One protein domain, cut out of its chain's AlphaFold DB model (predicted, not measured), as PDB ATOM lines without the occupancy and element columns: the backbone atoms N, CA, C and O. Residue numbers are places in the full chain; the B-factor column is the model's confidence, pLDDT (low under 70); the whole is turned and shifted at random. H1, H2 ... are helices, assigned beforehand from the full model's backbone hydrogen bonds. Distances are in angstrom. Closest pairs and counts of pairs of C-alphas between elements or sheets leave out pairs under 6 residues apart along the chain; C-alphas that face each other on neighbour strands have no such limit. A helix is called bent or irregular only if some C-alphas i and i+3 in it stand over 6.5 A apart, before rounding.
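Overview. This is residues 886 to 1007 of the 1196 residues of an uncharacterized protein of Streptomyces morookaense (UniProt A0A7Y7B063). Pairs of helices stand one behind another along the longest axis: H1 and H2 at one end, H3 and H4 next, then the two arms of the bent helix H5, and H6 and H7 at the other end. Arm H5a lies near the middle and forms with H6 and H7 a bundle, helices packed side by side, while H3 and H4 cover its other side. The printed part has 122 residues with seven named helices, H1 to H7 in order, and no named strand; its class is all helix. It is compact and rounded, with a radius of gyration of the C-alphas of 13.6 A and spans of 35 by 27 by 27 A.

Arrangement. Start at H1, residues 886 to 895, which touches H3, residues 924 to 929, at a steep tilt of 39 degrees; their closest C-alphas, Val 892 and Trp 927, are 6.4 A apart. Next find H2, residues 904 to 915, which touches residues 934 to 938 alone of H4, residues 933 to 946, with the C-alphas of Leu 910 and Leu 935 closest at 5.7 A. H5, residues 949 to 973, was assigned as one helix by its hydrogen bonds but is bent: C-alphas 962 and 965 are 9.5 A apart, between arms H5a, 949 to 962, and H5b, 965 to 973. H4 and H5a form a helical hairpin at a shallow tilt of 15 degrees, closest at the C-alphas of Pro 933 and Leu 959, 5.4 A. H5b forms another with H6, residues 979 to 989, closest at the C-alphas of Val 972 and Ala 982, 5.8 A. H7, residues 994 to 1006, touches H5a and runs opposite ways to it at 31 degrees, a shallow tilt; the C-alphas of Ala 950 and Leu 1002 are closest at 5.9 A. Every O i to N i+4 pair is within hydrogen-bond range in H1, H2, H5a, H5b and H6, against 8 of 10 in H4, 8 of 9 in H7 and 0 of 2 in H3, where 2 of 3 O i to N i+3 pairs are.

Along the chain. Find C-alpha 886 at (223.824, 164.402, 140.474), where H1 begins. H2 is 16.2 A long, H4 19.2 A, H5a 20.0 A and H6 15.4 A. H7 runs 18.7 A to C-alpha 1006 at (240.920, 161.300, 136.555). H3 is only just irregular, with C-alphas 924 and 927 6.53 A apart; H4 is irregular, with C-alphas 942 and 945 8.4 A apart.

Size, cuts and confidence. The two C-alphas farthest apart, Asp 916 and Asp 992, are 39.4 A apart. The printed part has no cut and no long link. Look for low confidence at residues 898 to 901, under 70; the mean pLDDT of the printed part is 89.1.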
ATOM      1  N   HIS A 886     223.746 165.162 139.222       78.31
ATOM      2  CA  HIS A 886     223.824 164.402 140.474       78.31
ATOM      3  C   HIS A 886     222.640 163.434 140.647       78.31
ATOM      4  O   HIS A 886     222.859 162.282 141.008       78.31
ATOM      5  N   ILE A 887     221.412 163.852 140.303       84.50
ATOM      6  CA  ILE A 887     220.226 162.978 140.286       84.50
ATOM      7  C   ILE A 887     220.446 161.838 139.297       84.50
ATOM      8  O   ILE A 887     220.297 160.672 139.646       84.50
ATOM      9  N   THR A 888     220.900 162.162 138.082       85.44
ATOM     10  CA  THR A 888     221.241 161.148 137.082       85.44
ATOM     11  C   THR A 888     222.304 160.182 137.596       85.44
ATOM     12  O   THR A 888     222.142 158.976 137.450       85.44
ATOM     13  N   ARG A 889     223.380 160.672 138.226       82.25
ATOM     14  CA  ARG A 889     224.409 159.803 138.816       82.25
ATOM     15  C   ARG A 889     223.836 158.907 139.904       82.25
ATOM     16  O   ARG A 889     224.241 157.755 139.961       82.25
ATOM     17  N   ARG A 890     222.923 159.405 140.739       83.94
ATOM     18  CA  ARG A 890     222.275 158.636 141.812       83.94
ATOM     19  C   ARG A 890     221.436 157.493 141.235       83.94
ATOM     20  O   ARG A 890     221.659 156.349 141.618       83.94
ATOM     21  N   ILE A 891     220.587 157.786 140.247       87.06
ATOM     22  CA  ILE A 891     219.770 156.793 139.523       87.06
ATOM     23  C   ILE A 891     220.672 155.755 138.835       87.06
ATOM     24  O   ILE A 891     220.551 154.555 139.069       87.06
ATOM     25  N   VAL A 892     221.664 156.214 138.064       83.75
ATOM     26  CA  VAL A 892     222.613 155.337 137.357       83.75
ATOM     27  C   VAL A 892     223.534 154.572 138.316       83.75
ATOM     28  O   VAL A 892     224.070 153.537 137.955       83.75
ATOM     29  N   ALA A 893     223.790 155.055 139.531       82.06
ATOM     30  CA  ALA A 893     224.584 154.320 140.516       82.06
ATOM     31  C   ALA A 893     223.783 153.187 141.168       82.06
ATOM     32  O   ALA A 893     224.369 152.148 141.479       82.06
ATOM     33  N   ARG A 894     222.467 153.361 141.360       82.12
ATOM     34  CA  ARG A 894     221.586 152.293 141.855       82.12
ATOM     35  C   ARG A 894     221.477 151.150 140.859       82.12
ATOM     36  O   ARG A 894     221.653 150.004 141.263       82.12
ATOM     37  N   SER A 895     221.326 151.461 139.573       70.75
ATOM     38  CA  SER A 895     221.262 150.443 138.520       70.75
ATOM     39  C   SER A 895     222.496 149.539 138.449       70.75
ATOM     40  O   SER A 895     222.378 148.380 138.069       70.75
ATOM     41  N   ARG A 896     223.675 150.004 138.893       70.69
ATOM     42  CA  ARG A 896     224.899 149.174 138.974       70.69
ATOM     43  C   ARG A 896     224.814 148.042 139.992       70.69
ATOM     44  O   ARG A 896     225.604 147.107 139.915       70.69
ATOM     45  N   ARG A 897     223.956 148.173 141.010       70.00
ATOM     46  CA  ARG A 897     223.798 147.161 142.068       70.00
ATOM     47  C   ARG A 897     222.919 145.998 141.612       70.00
ATOM     48  O   ARG A 897     222.993 144.925 142.203       70.00
ATOM     49  N   SER A 898     222.120 146.219 140.573       66.38
ATOM     50  CA  SER A 898     221.323 145.201 139.905       66.38
ATOM     51  C   SER A 898     222.224 144.352 139.001       66.38
ATOM     52  O   SER A 898     223.156 144.857 138.375       66.38
ATOM     53  N   GLY A 899     221.986 143.040 138.951       62.56
ATOM     54  CA  GLY A 899     222.696 142.163 138.016       62.56
ATOM     55  C   GLY A 899     222.322 142.466 136.552       62.56
ATOM     56  O   GLY A 899     221.283 143.085 136.312       62.56
ATOM     57  N   PRO A 900     223.108 142.005 135.563       64.94
ATOM     58  CA  PRO A 900     222.780 142.192 134.148       64.94
ATOM     59  C   PRO A 900     221.384 141.644 133.803       64.94
ATOM     60  O   PRO A 900     221.033 140.537 134.213       64.94
ATOM     61  N   GLY A 901     220.601 142.403 133.039       66.25
ATOM     62  CA  GLY A 901     219.228 142.107 132.633       66.25
ATOM     63  C   GLY A 901     218.164 142.306 133.717       66.25
ATOM     64  O   GLY A 901     217.023 141.898 133.501       66.25
ATOM     65  N   SER A 902     218.507 142.879 134.878       73.75
ATOM     66  CA  SER A 902     217.574 143.008 136.014       73.75
ATOM     67  C   SER A 902     217.194 144.443 136.380       73.75
ATOM     68  O   SER A 902     216.293 144.624 137.197       73.75
ATOM     69  N   ASP A 903     217.822 145.457 135.773       82.25
ATOM     70  CA  ASP A 903     217.432 146.852 135.994       82.25
ATOM     71  C   ASP A 903     216.313 147.298 135.025       82.25
ATOM     72  O   ASP A 903     216.554 147.412 133.813       82.25
ATOM     73  N   PRO A 904     215.097 147.599 135.527       83.69
ATOM     74  CA  PRO A 904     214.004 148.094 134.696       83.69
ATOM     75  C   PRO A 904     214.319 149.448 134.040       83.69
ATOM     76  O   PRO A 904     213.902 149.672 132.902       83.69
ATOM     77  N   VAL A 905     215.089 150.333 134.690       88.38
ATOM     78  CA  VAL A 905     215.396 151.671 134.152       88.38
ATOM     79  C   VAL A 905     216.359 151.564 132.971       88.38
ATOM     80  O   VAL A 905     216.054 152.067 131.887       88.38
ATOM     81  N   ALA A 906     217.495 150.874 133.133       87.81
ATOM     82  CA  ALA A 906     218.448 150.648 132.045       87.81
ATOM     83  C   ALA A 906     217.817 149.898 130.864       87.81
ATOM     84  O   ALA A 906     218.075 150.245 129.708       87.81
ATOM     85  N   THR A 907     216.960 148.909 131.142       88.44
ATOM     86  CA  THR A 907     216.243 148.148 130.108       88.44
ATOM     87  C   THR A 907     215.324 149.054 129.293       88.44
ATOM     88  O   THR A 907     215.353 149.011 128.062       88.44
ATOM     89  N   GLN A 908     214.556 149.922 129.954       88.81
ATOM     90  CA  GLN A 908     213.658 150.848 129.269       88.81
ATOM     91  C   GLN A 908     214.430 151.921 128.488       88.81
ATOM     92  O   GLN A 908     214.083 152.208 127.344       88.81
ATOM     93  N   VAL A 909     215.523 152.462 129.046       90.31
ATOM     94  CA  VAL A 909     216.413 153.398 128.332       90.31
ATOM     95  C   VAL A 909     216.972 152.747 127.064       90.31
ATOM     96  O   VAL A 909     216.971 153.363 125.999       90.31
ATOM     97  N   LEU A 910     217.419 151.490 127.148       90.81
ATOM     98  CA  LEU A 910     217.907 150.733 125.995       90.81
ATOM     99  C   LEU A 910     216.802 150.489 124.955       90.81
ATOM    100  O   LEU A 910     217.054 150.622 123.756       90.81
ATOM    101  N   ALA A 911     215.590 150.143 125.395       90.44
ATOM    102  CA  ALA A 911     214.445 149.940 124.513       90.44
ATOM    103  C   ALA A 911     214.071 151.228 123.761       90.44
ATOM    104  O   ALA A 911     213.901 151.189 122.543       90.44
ATOM    105  N   GLU A 912     214.023 152.372 124.451       88.75
ATOM    106  CA  GLU A 912     213.767 153.680 123.835       88.75
ATOM    107  C   GLU A 912     214.854 154.066 122.828       88.75
ATOM    108  O   GLU A 912     214.544 154.498 121.717       88.75
ATOM    109  N   LEU A 913     216.129 153.854 123.177       88.88
ATOM    110  CA  LEU A 913     217.238 154.081 122.254       88.88
ATOM    111  C   LEU A 913     217.076 153.236 120.989       88.88
ATOM    112  O   LEU A 913     217.162 153.761 119.882       88.88
ATOM    113  N   ARG A 914     216.805 151.936 121.122       89.94
ATOM    114  CA  ARG A 914     216.639 151.038 119.968       89.94
ATOM    115  C   ARG A 914     215.405 151.374 119.123       89.94
ATOM    116  O   ARG A 914     215.446 151.168 117.912       89.94
ATOM    117  N   ALA A 915     214.342 151.893 119.735       90.25
ATOM    118  CA  ALA A 915     213.125 152.294 119.034       90.25
ATOM    119  C   ALA A 915     213.312 153.559 118.175       90.25
ATOM    120  O   ALA A 915     212.695 153.664 117.116       90.25
ATOM    121  N   ASP A 916     214.169 154.496 118.596       83.06
ATOM    122  CA  ASP A 916     214.430 155.745 117.871       83.06
ATOM    123  C   ASP A 916     215.941 156.006 117.672       83.06
ATOM    124  O   ASP A 916     216.659 156.383 118.608       83.06
ATOM    125  N   PRO A 917     216.463 155.885 116.435       79.50
ATOM    126  CA  PRO A 917     217.853 156.213 116.110       79.50
ATOM    127  C   PRO A 917     218.265 157.660 116.429       79.50
ATOM    128  O   PRO A 917     219.453 157.922 116.619       79.50
ATOM    129  N   ALA A 918     217.317 158.601 116.496       78.00
ATOM    130  CA  ALA A 918     217.577 159.999 116.837       78.00
ATOM    131  C   ALA A 918     217.507 160.279 118.350       78.00
ATOM    132  O   ALA A 918     217.961 161.342 118.794       78.00
ATOM    133  N   ALA A 919     216.983 159.344 119.151       77.00
ATOM    134  CA  ALA A 919     216.887 159.512 120.591       77.00
ATOM    135  C   ALA A 919     218.276 159.638 121.227       77.00
ATOM    136  O   ALA A 919     219.213 158.878 120.944       77.00
ATOM    137  N   ARG A 920     218.400 160.616 122.128       82.69
ATOM    138  CA  ARG A 920     219.557 160.741 123.015       82.69
ATOM    139  C   ARG A 920     219.366 159.806 124.210       82.69
ATOM    140  O   ARG A 920     218.241 159.692 124.689       82.69
ATOM    141  N   PRO A 921     220.440 159.189 124.735       83.94
ATOM    142  CA  PRO A 921     220.333 158.370 125.937       83.94
ATOM    143  C   PRO A 921     219.836 159.239 127.093       83.94
ATOM    144  O   PRO A 921     220.512 160.204 127.467       83.94
ATOM    145  N   LEU A 922     218.663 158.914 127.647       85.75
ATOM    146  CA  LEU A 922     218.180 159.502 128.899       85.75
ATOM    147  C   LEU A 922     219.257 159.281 129.961       85.75
ATOM    148  O   LEU A 922     219.772 158.181 130.050       85.75
ATOM    149  N   GLY A 923     219.677 160.303 130.707       79.88
ATOM    150  CA  GLY A 923     220.829 160.204 131.623       79.88
ATOM    151  C   GLY A 923     222.227 160.261 130.973       79.88
ATOM    152  O   GLY A 923     223.248 160.340 131.661       79.88
ATOM    153  N   GLY A 924     222.304 160.315 129.643       86.81
ATOM    154  CA  GLY A 924     223.514 160.666 128.906       86.81
ATOM    155  C   GLY A 924     224.664 159.666 129.042       86.81
ATOM    156  O   GLY A 924     224.483 158.453 129.094       86.81
ATOM    157  N   ARG A 925     225.889 160.203 129.088       88.38
ATOM    158  CA  ARG A 925     227.150 159.434 129.104       88.38
ATOM    159  C   ARG A 925     227.408 158.710 130.425       88.38
ATOM    160  O   ARG A 925     228.329 157.903 130.498       88.38
ATOM    161  N   LEU A 926     226.626 158.999 131.465       86.81
ATOM    162  CA  LEU A 926     226.786 158.362 132.768       86.81
ATOM    163  C   LEU A 926     226.470 156.867 132.700       86.81
ATOM    164  O   LEU A 926     227.096 156.100 133.412       86.81
ATOM    165  N   TRP A 927     225.629 156.416 131.772       89.56
ATOM    166  CA  TRP A 927     225.361 154.990 131.553       89.56
ATOM    167  C   TRP A 927     226.559 154.164 131.057       89.56
ATOM    168  O   TRP A 927     226.478 152.942 131.016       89.56
ATOM    169  N   LEU A 928     227.705 154.783 130.743       90.69
ATOM    170  CA  LEU A 928     228.948 154.053 130.450       90.69
ATOM    171  C   LEU A 928     229.472 153.239 131.643       90.69
ATOM    172  O   LEU A 928     230.327 152.385 131.455       90.69
ATOM    173  N   CYS A 929     228.975 153.492 132.852       86.62
ATOM    174  CA  CYS A 929     229.255 152.676 134.035       86.62
ATOM    175  C   CYS A 929     228.084 151.761 134.432       86.62
ATOM    176  O   CYS A 929     227.997 151.354 135.587       86.62
ATOM    177  N   SER A 930     227.160 151.486 133.503       87.31
ATOM    178  CA  SER A 930     226.051 150.552 133.717       87.31
ATOM    179  C   SER A 930     226.545 149.113 133.893       87.31
ATOM    180  O   SER A 930     227.559 148.728 133.314       87.31
ATOM    181  N   ALA A 931     225.784 148.298 134.626       86.31
ATOM    182  CA  ALA A 931     225.968 146.849 134.629       86.31
ATOM    183  C   ALA A 931     225.426 146.182 133.346       86.31
ATOM    184  O   ALA A 931     225.749 145.027 133.086       86.31
ATOM    185  N   GLU A 932     224.638 146.905 132.535       89.25
ATOM    186  CA  GLU A 932     224.043 146.427 131.280       89.25
ATOM    187  C   GLU A 932     224.996 146.607 130.083       89.25
ATOM    188  O   GLU A 932     225.118 147.720 129.550       89.25
ATOM    189  N   PRO A 933     225.649 145.538 129.583       91.12
ATOM    190  CA  PRO A 933     226.666 145.673 128.541       91.12
ATOM    191  C   PRO A 933     226.075 146.125 127.197       91.12
ATOM    192  O   PRO A 933     226.713 146.865 126.453       91.12
ATOM    193  N   ASP A 934     224.832 145.727 126.906       92.69
ATOM    194  CA  ASP A 934     224.093 146.140 125.710       92.69
ATOM    195  C   ASP A 934     223.871 147.657 125.659       92.69
ATOM    196  O   ASP A 934     223.987 148.265 124.595       92.69
ATOM    197  N   LEU A 935     223.585 148.277 126.809       91.69
ATOM    198  CA  LEU A 935     223.400 149.722 126.908       91.69
ATOM    199  C   LEU A 935     224.724 150.465 126.710       91.69
ATOM    200  O   LEU A 935     224.763 151.472 126.003       91.69
ATOM    201  N   ILE A 936     225.822 149.949 127.273       93.12
ATOM    202  CA  ILE A 936     227.162 150.511 127.055       93.12
ATOM    203  C   ILE A 936     227.523 150.473 125.565       93.12
ATOM    204  O   ILE A 936     227.971 151.478 125.007       93.12
ATOM    205  N   GLU A 937     227.315 149.332 124.905       94.06
ATOM    206  CA  GLU A 937     227.580 149.185 123.474       94.06
ATOM    207  C   GLU A 937     226.720 150.132 122.627       94.06
ATOM    208  O   GLU A 937     227.256 150.772 121.721       94.06
ATOM    209  N   GLU A 938     225.428 150.278 122.937       93.62
ATOM    210  CA  GLU A 938     224.524 151.200 122.235       93.62
ATOM    211  C   GLU A 938     224.987 152.663 122.364       93.62
ATOM    212  O   GLU A 938     224.975 153.423 121.392       93.62
ATOM    213  N   ILE A 939     225.488 153.065 123.538       93.12
ATOM    214  CA  ILE A 939     226.062 154.405 123.740       93.12
ATOM    215  C   ILE A 939     227.320 154.596 122.891       93.12
ATOM    216  O   ILE A 939     227.489 155.654 122.283       93.12
ATOM    217  N   PHE A 940     228.196 153.591 122.804       94.12
ATOM    218  CA  PHE A 940     229.371 153.663 121.931       94.12
ATOM    219  C   PHE A 940     229.002 153.717 120.447       94.12
ATOM    220  O   PHE A 940     229.641 154.463 119.706       94.12
ATOM    221  N   VAL A 941     227.974 152.985 120.012       92.25
ATOM    222  CA  VAL A 941     227.473 153.046 118.629       92.25
ATOM    223  C   VAL A 941     227.034 154.467 118.276       92.25
ATOM    224  O   VAL A 941     227.348 154.953 117.192       92.25
ATOM    225  N   ARG A 942     226.358 155.156 119.200       88.75
ATOM    226  CA  ARG A 942     225.802 156.495 118.952       88.75
ATOM    227  C   ARG A 942     226.793 157.631 119.150       88.75
ATOM    228  O   ARG A 942     226.745 158.613 118.421       88.75
ATOM    229  N   GLN A 943     227.640 157.537 120.173       89.19
ATOM    230  CA  GLN A 943     228.438 158.668 120.664       89.19
ATOM    231  C   GLN A 943     229.930 158.359 120.781       89.19
ATOM    232  O   GLN A 943     230.688 159.232 121.197       89.19
ATOM    233  N   GLY A 944     230.380 157.147 120.441       85.94
ATOM    234  CA  GLY A 944     231.717 156.649 120.773       85.94
ATOM    235  C   GLY A 944     232.858 157.595 120.394       85.94
ATOM    236  O   GLY A 944     233.734 157.859 121.219       85.94
ATOM    237  N   THR A 945     232.808 158.192 119.203       80.44
ATOM    238  CA  THR A 945     233.823 159.137 118.701       80.44
ATOM    239  C   THR A 945     233.754 160.531 119.338       80.44
ATOM    240  O   THR A 945     234.754 161.247 119.335       80.44
ATOM    241  N   GLU A 946     232.619 160.908 119.932       85.62
ATOM    242  CA  GLU A 946     232.407 162.181 120.638       85.62
ATOM    243  C   GLU A 946     232.755 162.110 122.135       85.62
ATOM    244  O   GLU A 946     232.778 163.132 122.837       85.62
ATOM    245  N   LEU A 947     232.986 160.900 122.655       90.31
ATOM    246  CA  LEU A 947     233.397 160.674 124.034       90.31
ATOM    247  C   LEU A 947     234.866 161.064 124.227       90.31
ATOM    248  O   LEU A 947     235.753 160.661 123.475       90.31
ATOM    249  N   GLY A 948     235.145 161.805 125.301       90.75
ATOM    250  CA  GLY A 948     236.521 162.031 125.740       90.75
ATOM    251  C   GLY A 948     237.177 160.731 126.219       90.75
ATOM    252  O   GLY A 948     236.487 159.801 126.638       90.75
ATOM    253  N   LEU A 949     238.513 160.693 126.227       93.00
ATOM    254  CA  LEU A 949     239.285 159.493 126.571       93.00
ATOM    255  C   LEU A 949     238.851 158.855 127.902       93.00
ATOM    256  O   LEU A 949     238.625 157.654 127.939       93.00
ATOM    257  N   ALA A 950     238.665 159.639 128.969       92.31
ATOM    258  CA  ALA A 950     238.239 159.111 130.270       92.31
ATOM    259  C   ALA A 950     236.887 158.370 130.206       92.31
ATOM    260  O   ALA A 950     236.742 157.306 130.796       92.31
ATOM    261  N   HIS A 951     235.919 158.884 129.439       93.44
ATOM    262  CA  HIS A 951     234.621 158.227 129.255       93.44
ATOM    263  C   HIS A 951     234.752 156.942 128.433       93.44
ATOM    264  O   HIS A 951     234.148 155.935 128.783       93.44
ATOM    265  N   GLN A 952     235.567 156.957 127.369       95.12
ATOM    266  CA  GLN A 952     235.824 155.755 126.572       95.12
ATOM    267  C   GLN A 952     236.464 154.656 127.426       95.12
ATOM    268  O   GLN A 952     236.016 153.517 127.390       95.12
ATOM    269  N   LEU A 953     237.471 154.997 128.236       95.50
ATOM    270  CA  LEU A 953     238.140 154.034 129.111       95.50
ATOM    271  C   LEU A 953     237.217 153.489 130.203       95.50
ATOM    272  O   LEU A 953     237.255 152.292 130.465       95.50
ATOM    273  N   LEU A 954     236.367 154.337 130.790       94.38
ATOM    274  CA  LEU A 954     235.353 153.901 131.747       94.38
ATOM    275  C   LEU A 954     234.384 152.900 131.108       94.38
ATOM    276  O   LEU A 954     234.197 151.813 131.641       94.38
ATOM    277  N   GLY A 955     233.822 153.235 129.943       94.38
ATOM    278  CA  GLY A 955     232.912 152.340 129.230       94.38
ATOM    279  C   GLY A 955     233.569 151.018 128.839       94.38
ATOM    280  O   GLY A 955     232.957 149.966 128.977       94.38
ATOM    281  N   CYS A 956     234.832 151.041 128.403       96.00
ATOM    282  CA  CYS A 956     235.582 149.822 128.097       96.00
ATOM    283  C   CYS A 956     235.846 148.958 129.336       96.00
ATOM    284  O   CYS A 956     235.788 147.736 129.230       96.00
ATOM    285  N   LEU A 957     236.126 149.577 130.490       95.56
ATOM    286  CA  LEU A 957     236.314 148.866 131.753       95.56
ATOM    287  C   LEU A 957     235.027 148.144 132.165       95.56
ATOM    288  O   LEU A 957     235.054 146.934 132.360       95.56
ATOM    289  N   TYR A 958     233.898 148.854 132.206       92.88
ATOM    290  CA  TYR A 958     232.611 148.268 132.595       92.88
ATOM    291  C   TYR A 958     232.090 147.251 131.568       92.88
ATOM    292  O   TYR A 958     231.549 146.212 131.945       92.88
ATOM    293  N   LEU A 959     232.319 147.477 130.269       94.88
ATOM    294  CA  LEU A 959     232.004 146.485 129.237       94.88
ATOM    295  C   LEU A 959     232.821 145.199 129.422       94.88
ATOM    296  O   LEU A 959     232.303 144.111 129.189       94.88
ATOM    297  N   PHE A 960     234.084 145.307 129.836       95.12
ATOM    298  CA  PHE A 960     234.907 144.141 130.144       95.12
ATOM    299  C   PHE A 960     234.439 143.433 131.421       95.12
ATOM    300  O   PHE A 960     234.298 142.213 131.409       95.12
ATOM    301  N   GLU A 961     234.169 144.181 132.492       92.38
ATOM    302  CA  GLU A 961     233.758 143.633 133.790       92.38
ATOM    303  C   GLU A 961     232.406 142.902 133.717       92.38
ATOM    304  O   GLU A 961     232.267 141.828 134.298       92.38
ATOM    305  N   HIS A 962     231.436 143.425 132.955       90.38
ATOM    306  CA  HIS A 962     230.085 142.850 132.868       90.38
ATOM    307  C   HIS A 962     229.806 142.063 131.576       90.38
ATOM    308  O   HIS A 962     228.937 141.194 131.557       90.38
ATOM    309  N   GLY A 963     230.519 142.350 130.484       89.81
ATOM    310  CA  GLY A 963     230.343 141.707 129.174       89.81
ATOM    311  C   GLY A 963     231.494 140.786 128.747       89.81
ATOM    312  O   GLY A 963     231.351 140.044 127.774       89.81
ATOM    313  N   GLY A 964     232.627 140.814 129.455       94.06
ATOM    314  CA  GLY A 964     233.799 139.979 129.198       94.06
ATOM    315  C   GLY A 964     234.694 140.441 128.038       94.06
ATOM    316  O   GLY A 964     234.387 141.357 127.268       94.06
ATOM    317  N   ALA A 965     235.830 139.751 127.881       93.31
ATOM    318  CA  ALA A 965     236.863 140.071 126.888       93.31
ATOM    319  C   ALA A 965     236.353 140.050 125.435       93.31
ATOM    320  O   ALA A 965     236.757 140.884 124.625       93.31
ATOM    321  N   GLY A 966     235.445 139.122 125.106       94.25
ATOM    322  CA  GLY A 966     234.907 138.965 123.753       94.25
ATOM    323  C   GLY A 966     234.119 140.187 123.272       94.25
ATOM    324  O   GLY A 966     234.317 140.639 122.143       94.25
ATOM    325  N   ARG A 967     233.284 140.778 124.138       95.44
ATOM    326  CA  ARG A 967     232.509 141.985 123.802       95.44
ATOM    327  C   ARG A 967     233.404 143.212 123.664       95.44
ATOM    328  O   ARG A 967     233.257 143.964 122.701       95.44
ATOM    329  N   LEU A 968     234.401 143.365 124.542       96.12
ATOM    330  CA  LEU A 968     235.401 144.430 124.408       96.12
ATOM    331  C   LEU A 968     236.194 144.303 123.093       96.12
ATOM    332  O   LEU A 968     236.354 145.294 122.379       96.12
ATOM    333  N   ALA A 969     236.642 143.096 122.734       94.19
ATOM    334  CA  ALA A 969     237.324 142.845 121.463       94.19
ATOM    335  C   ALA A 969     236.427 143.176 120.256       94.19
ATOM    336  O   ALA A 969     236.873 143.829 119.310       94.19
ATOM    337  N   GLY A 970     235.143 142.806 120.318       94.38
ATOM    338  CA  GLY A 970     234.147 143.166 119.310       94.38
ATOM    339  C   GLY A 970     233.924 144.679 119.189       94.38
ATOM    340  O   GLY A 970     233.816 145.202 118.080       94.38
ATOM    341  N   LEU A 971     233.902 145.416 120.304       94.75
ATOM    342  CA  LEU A 971     233.803 146.880 120.300       94.75
ATOM    343  C   LEU A 971     235.012 147.530 119.610       94.75
ATOM    344  O   LEU A 971     234.840 148.426 118.780       94.75
ATOM    345  N   VAL A 972     236.224 147.051 119.911       93.94
ATOM    346  CA  VAL A 972     237.465 147.510 119.268       93.94
ATOM    347  C   VAL A 972     237.433 147.233 117.762       93.94
ATOM    348  O   VAL A 972     237.735 148.130 116.975       93.94
ATOM    349  N   GLY A 973     237.016 146.030 117.352       91.31
ATOM    350  CA  GLY A 973     236.940 145.630 115.942       91.31
ATOM    351  C   GLY A 973     235.959 146.459 115.105       91.31
ATOM    352  O   GLY A 973     236.192 146.661 113.917       91.31
ATOM    353  N   ARG A 974     234.900 147.001 115.724       92.69
ATOM    354  CA  ARG A 974     233.924 147.894 115.069       92.69
ATOM    355  C   ARG A 974     234.431 149.325 114.851       92.69
ATOM    356  O   ARG A 974     233.761 150.097 114.176       92.69
ATOM    357  N   GLY A 975     235.578 149.705 115.423       89.62
ATOM    358  CA  GLY A 975     236.156 151.041 115.231       89.62
ATOM    359  C   GLY A 975     235.383 152.182 115.909       89.62
ATOM    360  O   GLY A 975     235.514 153.331 115.500       89.62
ATOM    361  N   LEU A 976     234.595 151.886 116.951       91.00
ATOM    362  CA  LEU A 976     233.762 152.874 117.662       91.00
ATOM    363  C   LEU A 976     234.535 153.696 118.713       91.00
ATOM    364  O   LEU A 976     234.001 154.640 119.294       91.00
ATOM    365  N   LEU A 977     235.793 153.335 118.975       93.38
ATOM    366  CA  LEU A 977     236.662 153.979 119.959       93.38
ATOM    367  C   LEU A 977     237.621 154.971 119.294       93.38
ATOM    368  O   LEU A 977     238.129 154.738 118.197       93.38
ATOM    369  N   GLY A 978     237.970 156.042 120.010       92.31
ATOM    370  CA  GLY A 978     239.081 156.904 119.613       92.31
ATOM    371  C   GLY A 978     240.404 156.128 119.585       92.31
ATOM    372  O   GLY A 978     240.603 155.190 120.357       92.31
ATOM    373  N   GLN A 979     241.348 156.543 118.731       92.88
ATOM    374  CA  GLN A 979     242.605 155.805 118.517       92.88
ATOM    375  C   GLN A 979     243.374 155.491 119.811       92.88
ATOM    376  O   GLN A 979     243.963 154.419 119.932       92.88
ATOM    377  N   ALA A 980     243.385 156.416 120.776       93.81
ATOM    378  CA  ALA A 980     244.069 156.219 122.052       93.81
ATOM    379  C   ALA A 980     243.407 155.121 122.903       93.81
ATOM    380  O   ALA A 980     244.110 154.252 123.419       93.81
ATOM    381  N   ALA A 981     242.074 155.125 123.012       94.56
ATOM    382  CA  ALA A 981     241.331 154.101 123.743       94.56
ATOM    383  C   ALA A 981     241.422 152.738 123.046       94.56
ATOM    384  O   ALA A 981     241.692 151.741 123.709       94.56
ATOM    385  N   ALA A 982     241.301 152.697 121.714       94.88
ATOM    386  CA  ALA A 982     241.428 151.467 120.933       94.88
ATOM    387  C   ALA A 982     242.800 150.801 121.132       94.88
ATOM    388  O   ALA A 982     242.873 149.625 121.485       94.88
ATOM    389  N   LYS A 983     243.896 151.565 120.987       95.56
ATOM    390  CA  LYS A 983     245.263 151.062 121.219       95.56
ATOM    391  C   LYS A 983     245.450 150.548 122.646       95.56
ATOM    392  O   LYS A 983     246.106 149.526 122.841       95.56
ATOM    393  N   LEU A 984     244.884 151.241 123.637       96.56
ATOM    394  CA  LEU A 984     244.952 150.790 125.023       96.56
ATOM    395  C   LEU A 984     244.163 149.491 125.237       96.56
ATOM    396  O   LEU A 984     244.681 148.598 125.892       96.56
ATOM    397  N   CYS A 985     242.963 149.358 124.668       95.69
ATOM    398  CA  CYS A 985     242.144 148.150 124.810       95.69
ATOM    399  C   CYS A 985     242.796 146.933 124.144       95.69
ATOM    400  O   CYS A 985     242.798 145.860 124.733       95.69
ATOM    401  N   VAL A 986     243.425 147.096 122.972       95.94
ATOM    402  CA  VAL A 986     244.220 146.024 122.339       95.94
ATOM    403  C   VAL A 986     245.368 145.589 123.249       95.94
ATOM    404  O   VAL A 986     245.584 144.397 123.444       95.94
ATOM    405  N   LYS A 987     246.085 146.552 123.845       95.56
ATOM    406  CA  LYS A 987     247.150 146.256 124.808       95.56
ATOM    407  C   LYS A 987     246.611 145.544 126.053       95.56
ATOM    408  O   LYS A 987     247.254 144.624 126.539       95.56
ATOM    409  N   ALA A 988     245.466 145.983 126.568       95.06
ATOM    410  CA  ALA A 988     244.829 145.400 127.740       95.06
ATOM    411  C   ALA A 988     244.400 143.951 127.482       95.06
ATOM    412  O   ALA A 988     244.727 143.088 128.279       95.06
ATOM    413  N   LEU A 989     243.758 143.666 126.344       95.69
ATOM    414  CA  LEU A 989     243.328 142.314 125.954       95.69
ATOM    415  C   LEU A 989     244.490 141.321 125.766       95.69
ATOM    416  O   LEU A 989     244.258 140.118 125.780       95.69
ATOM    417  N   ALA A 990     245.718 141.815 125.578       94.19
ATOM    418  CA  ALA A 990     246.932 141.002 125.489       94.19
ATOM    419  C   ALA A 990     247.667 140.834 126.835       94.19
ATOM    420  O   ALA A 990     248.690 140.156 126.878       94.19
ATOM    421  N   ALA A 991     247.199 141.484 127.905       95.00
ATOM    422  CA  ALA A 991     247.768 141.376 129.243       95.00
ATOM    423  C   ALA A 991     247.017 140.333 130.085       95.00
ATOM    424  O   ALA A 991     245.843 140.066 129.839       95.00
ATOM    425  N   ASP A 992     247.677 139.807 131.119       90.94
ATOM    426  CA  ASP A 992     247.086 138.815 132.032       90.94
ATOM    427  C   ASP A 992     245.895 139.378 132.832       90.94
ATOM    428  O   ASP A 992     244.955 138.651 133.145       90.94
ATOM    429  N   ASP A 993     245.908 140.686 133.119       94.19
ATOM    430  CA  ASP A 993     244.793 141.425 133.724       94.19
ATOM    431  C   ASP A 993     244.431 142.656 132.867       94.19
ATOM    432  O   ASP A 993     244.977 143.756 133.059       94.19
ATOM    433  N   PRO A 994     243.507 142.500 131.899       92.19
ATOM    434  CA  PRO A 994     243.051 143.601 131.057       92.19
ATOM    435  C   PRO A 994     242.423 144.758 131.849       92.19
ATOM    436  O   PRO A 994     242.616 145.927 131.495       92.19
ATOM    437  N   ALA A 995     241.700 144.463 132.935       93.44
ATOM    438  CA  ALA A 995     241.020 145.477 133.734       93.44
ATOM    439  C   ALA A 995     242.026 146.379 134.459       93.44
ATOM    440  O   ALA A 995     241.872 147.603 134.438       93.44
ATOM    441  N   ALA A 996     243.096 145.811 135.029       94.94
ATOM    442  CA  ALA A 996     244.155 146.590 135.673       94.94
ATOM    443  C   ALA A 996     244.831 147.580 134.710       94.94
ATOM    444  O   ALA A 996     245.098 148.723 135.087       94.94
ATOM    445  N   VAL A 997     245.062 147.186 133.451       96.00
ATOM    446  CA  VAL A 997     245.670 148.069 132.438       96.00
ATOM    447  C   VAL A 997     244.764 149.259 132.112       96.00
ATOM    448  O   VAL A 997     245.246 150.394 132.024       96.00
ATOM    449  N   ILE A 998     243.462 149.017 131.930       96.25
ATOM    450  CA  ILE A 998     242.488 150.075 131.628       96.25
ATOM    451  C   ILE A 998     242.324 151.000 132.841       96.25
ATOM    452  O   ILE A 998     242.425 152.220 132.685       96.25
ATOM    453  N   ARG A 999     242.160 150.431 134.042       95.25
ATOM    454  CA  ARG A 999     241.990 151.168 135.303       95.25
ATOM    455  C   ARG A 999     243.183 152.079 135.589       95.25
ATOM    456  O   ARG A 999     242.999 153.281 135.732       95.25
ATOM    457  N   ALA A1000     244.411 151.572 135.473       95.00
ATOM    458  CA  ALA A1000     245.620 152.371 135.685       95.00
ATOM    459  C   ALA A1000     245.741 153.576 134.731       95.00
ATOM    460  O   ALA A1000     246.337 154.599 135.083       95.00
ATOM    461  N   ARG A1001     245.219 153.485 133.497       95.88
ATOM    462  CA  ARG A1001     245.180 154.646 132.595       95.88
ATOM    463  C   ARG A1001     244.026 155.584 132.925       95.88
ATOM    464  O   ARG A1001     244.223 156.793 132.822       95.88
ATOM    465  N   LEU A1002     242.863 155.043 133.281       94.50
ATOM    466  CA  LEU A1002     241.704 155.823 133.698       94.50
ATOM    467  C   LEU A1002     242.040 156.679 134.928       94.50
ATOM    468  O   LEU A1002     241.819 157.885 134.878       94.50
ATOM    469  N   ASP A1003     242.693 156.107 135.942       92.56
ATOM    470  CA  ASP A1003     243.126 156.816 137.155       92.56
ATOM    471  C   ASP A1003     244.026 158.015 136.819       92.56
ATOM    472  O   ASP A1003     243.836 159.118 137.325       92.56
ATOM    473  N   ARG A1004     244.949 157.862 135.857       92.88
ATOM    474  CA  ARG A1004     245.786 158.979 135.374       92.88
ATOM    475  C   ARG A1004     244.996 160.060 134.645       92.88
ATOM    476  O   ARG A1004     245.479 161.186 134.544       92.88
ATOM    477  N   GLU A1005     243.870 159.740 134.014       91.62
ATOM    478  CA  GLU A1005     243.009 160.746 133.376       91.62
ATOM    479  C   GLU A1005     242.087 161.447 134.371       91.62
ATOM    480  O   GLU A1005     241.730 162.601 134.135       91.62
ATOM    481  N   LEU A1006     241.747 160.775 135.471       90.56
ATOM    482  CA  LEU A1006     240.920 161.300 136.555       90.56
ATOM    483  C   LEU A1006     241.726 161.965 137.677       90.56
ATOM    484  O   LEU A1006     241.130 162.483 138.616       90.56
ATOM    485  N   ASP A1007     243.054 161.989 137.553       92.75
ATOM    486  CA  ASP A1007     243.975 162.639 138.484       92.75
ATOM    487  C   ASP A1007     243.497 164.062 138.861       92.75
ATOM    488  O   ASP A1007     243.390 164.933 137.977       92.75
TER     489      ASP A1007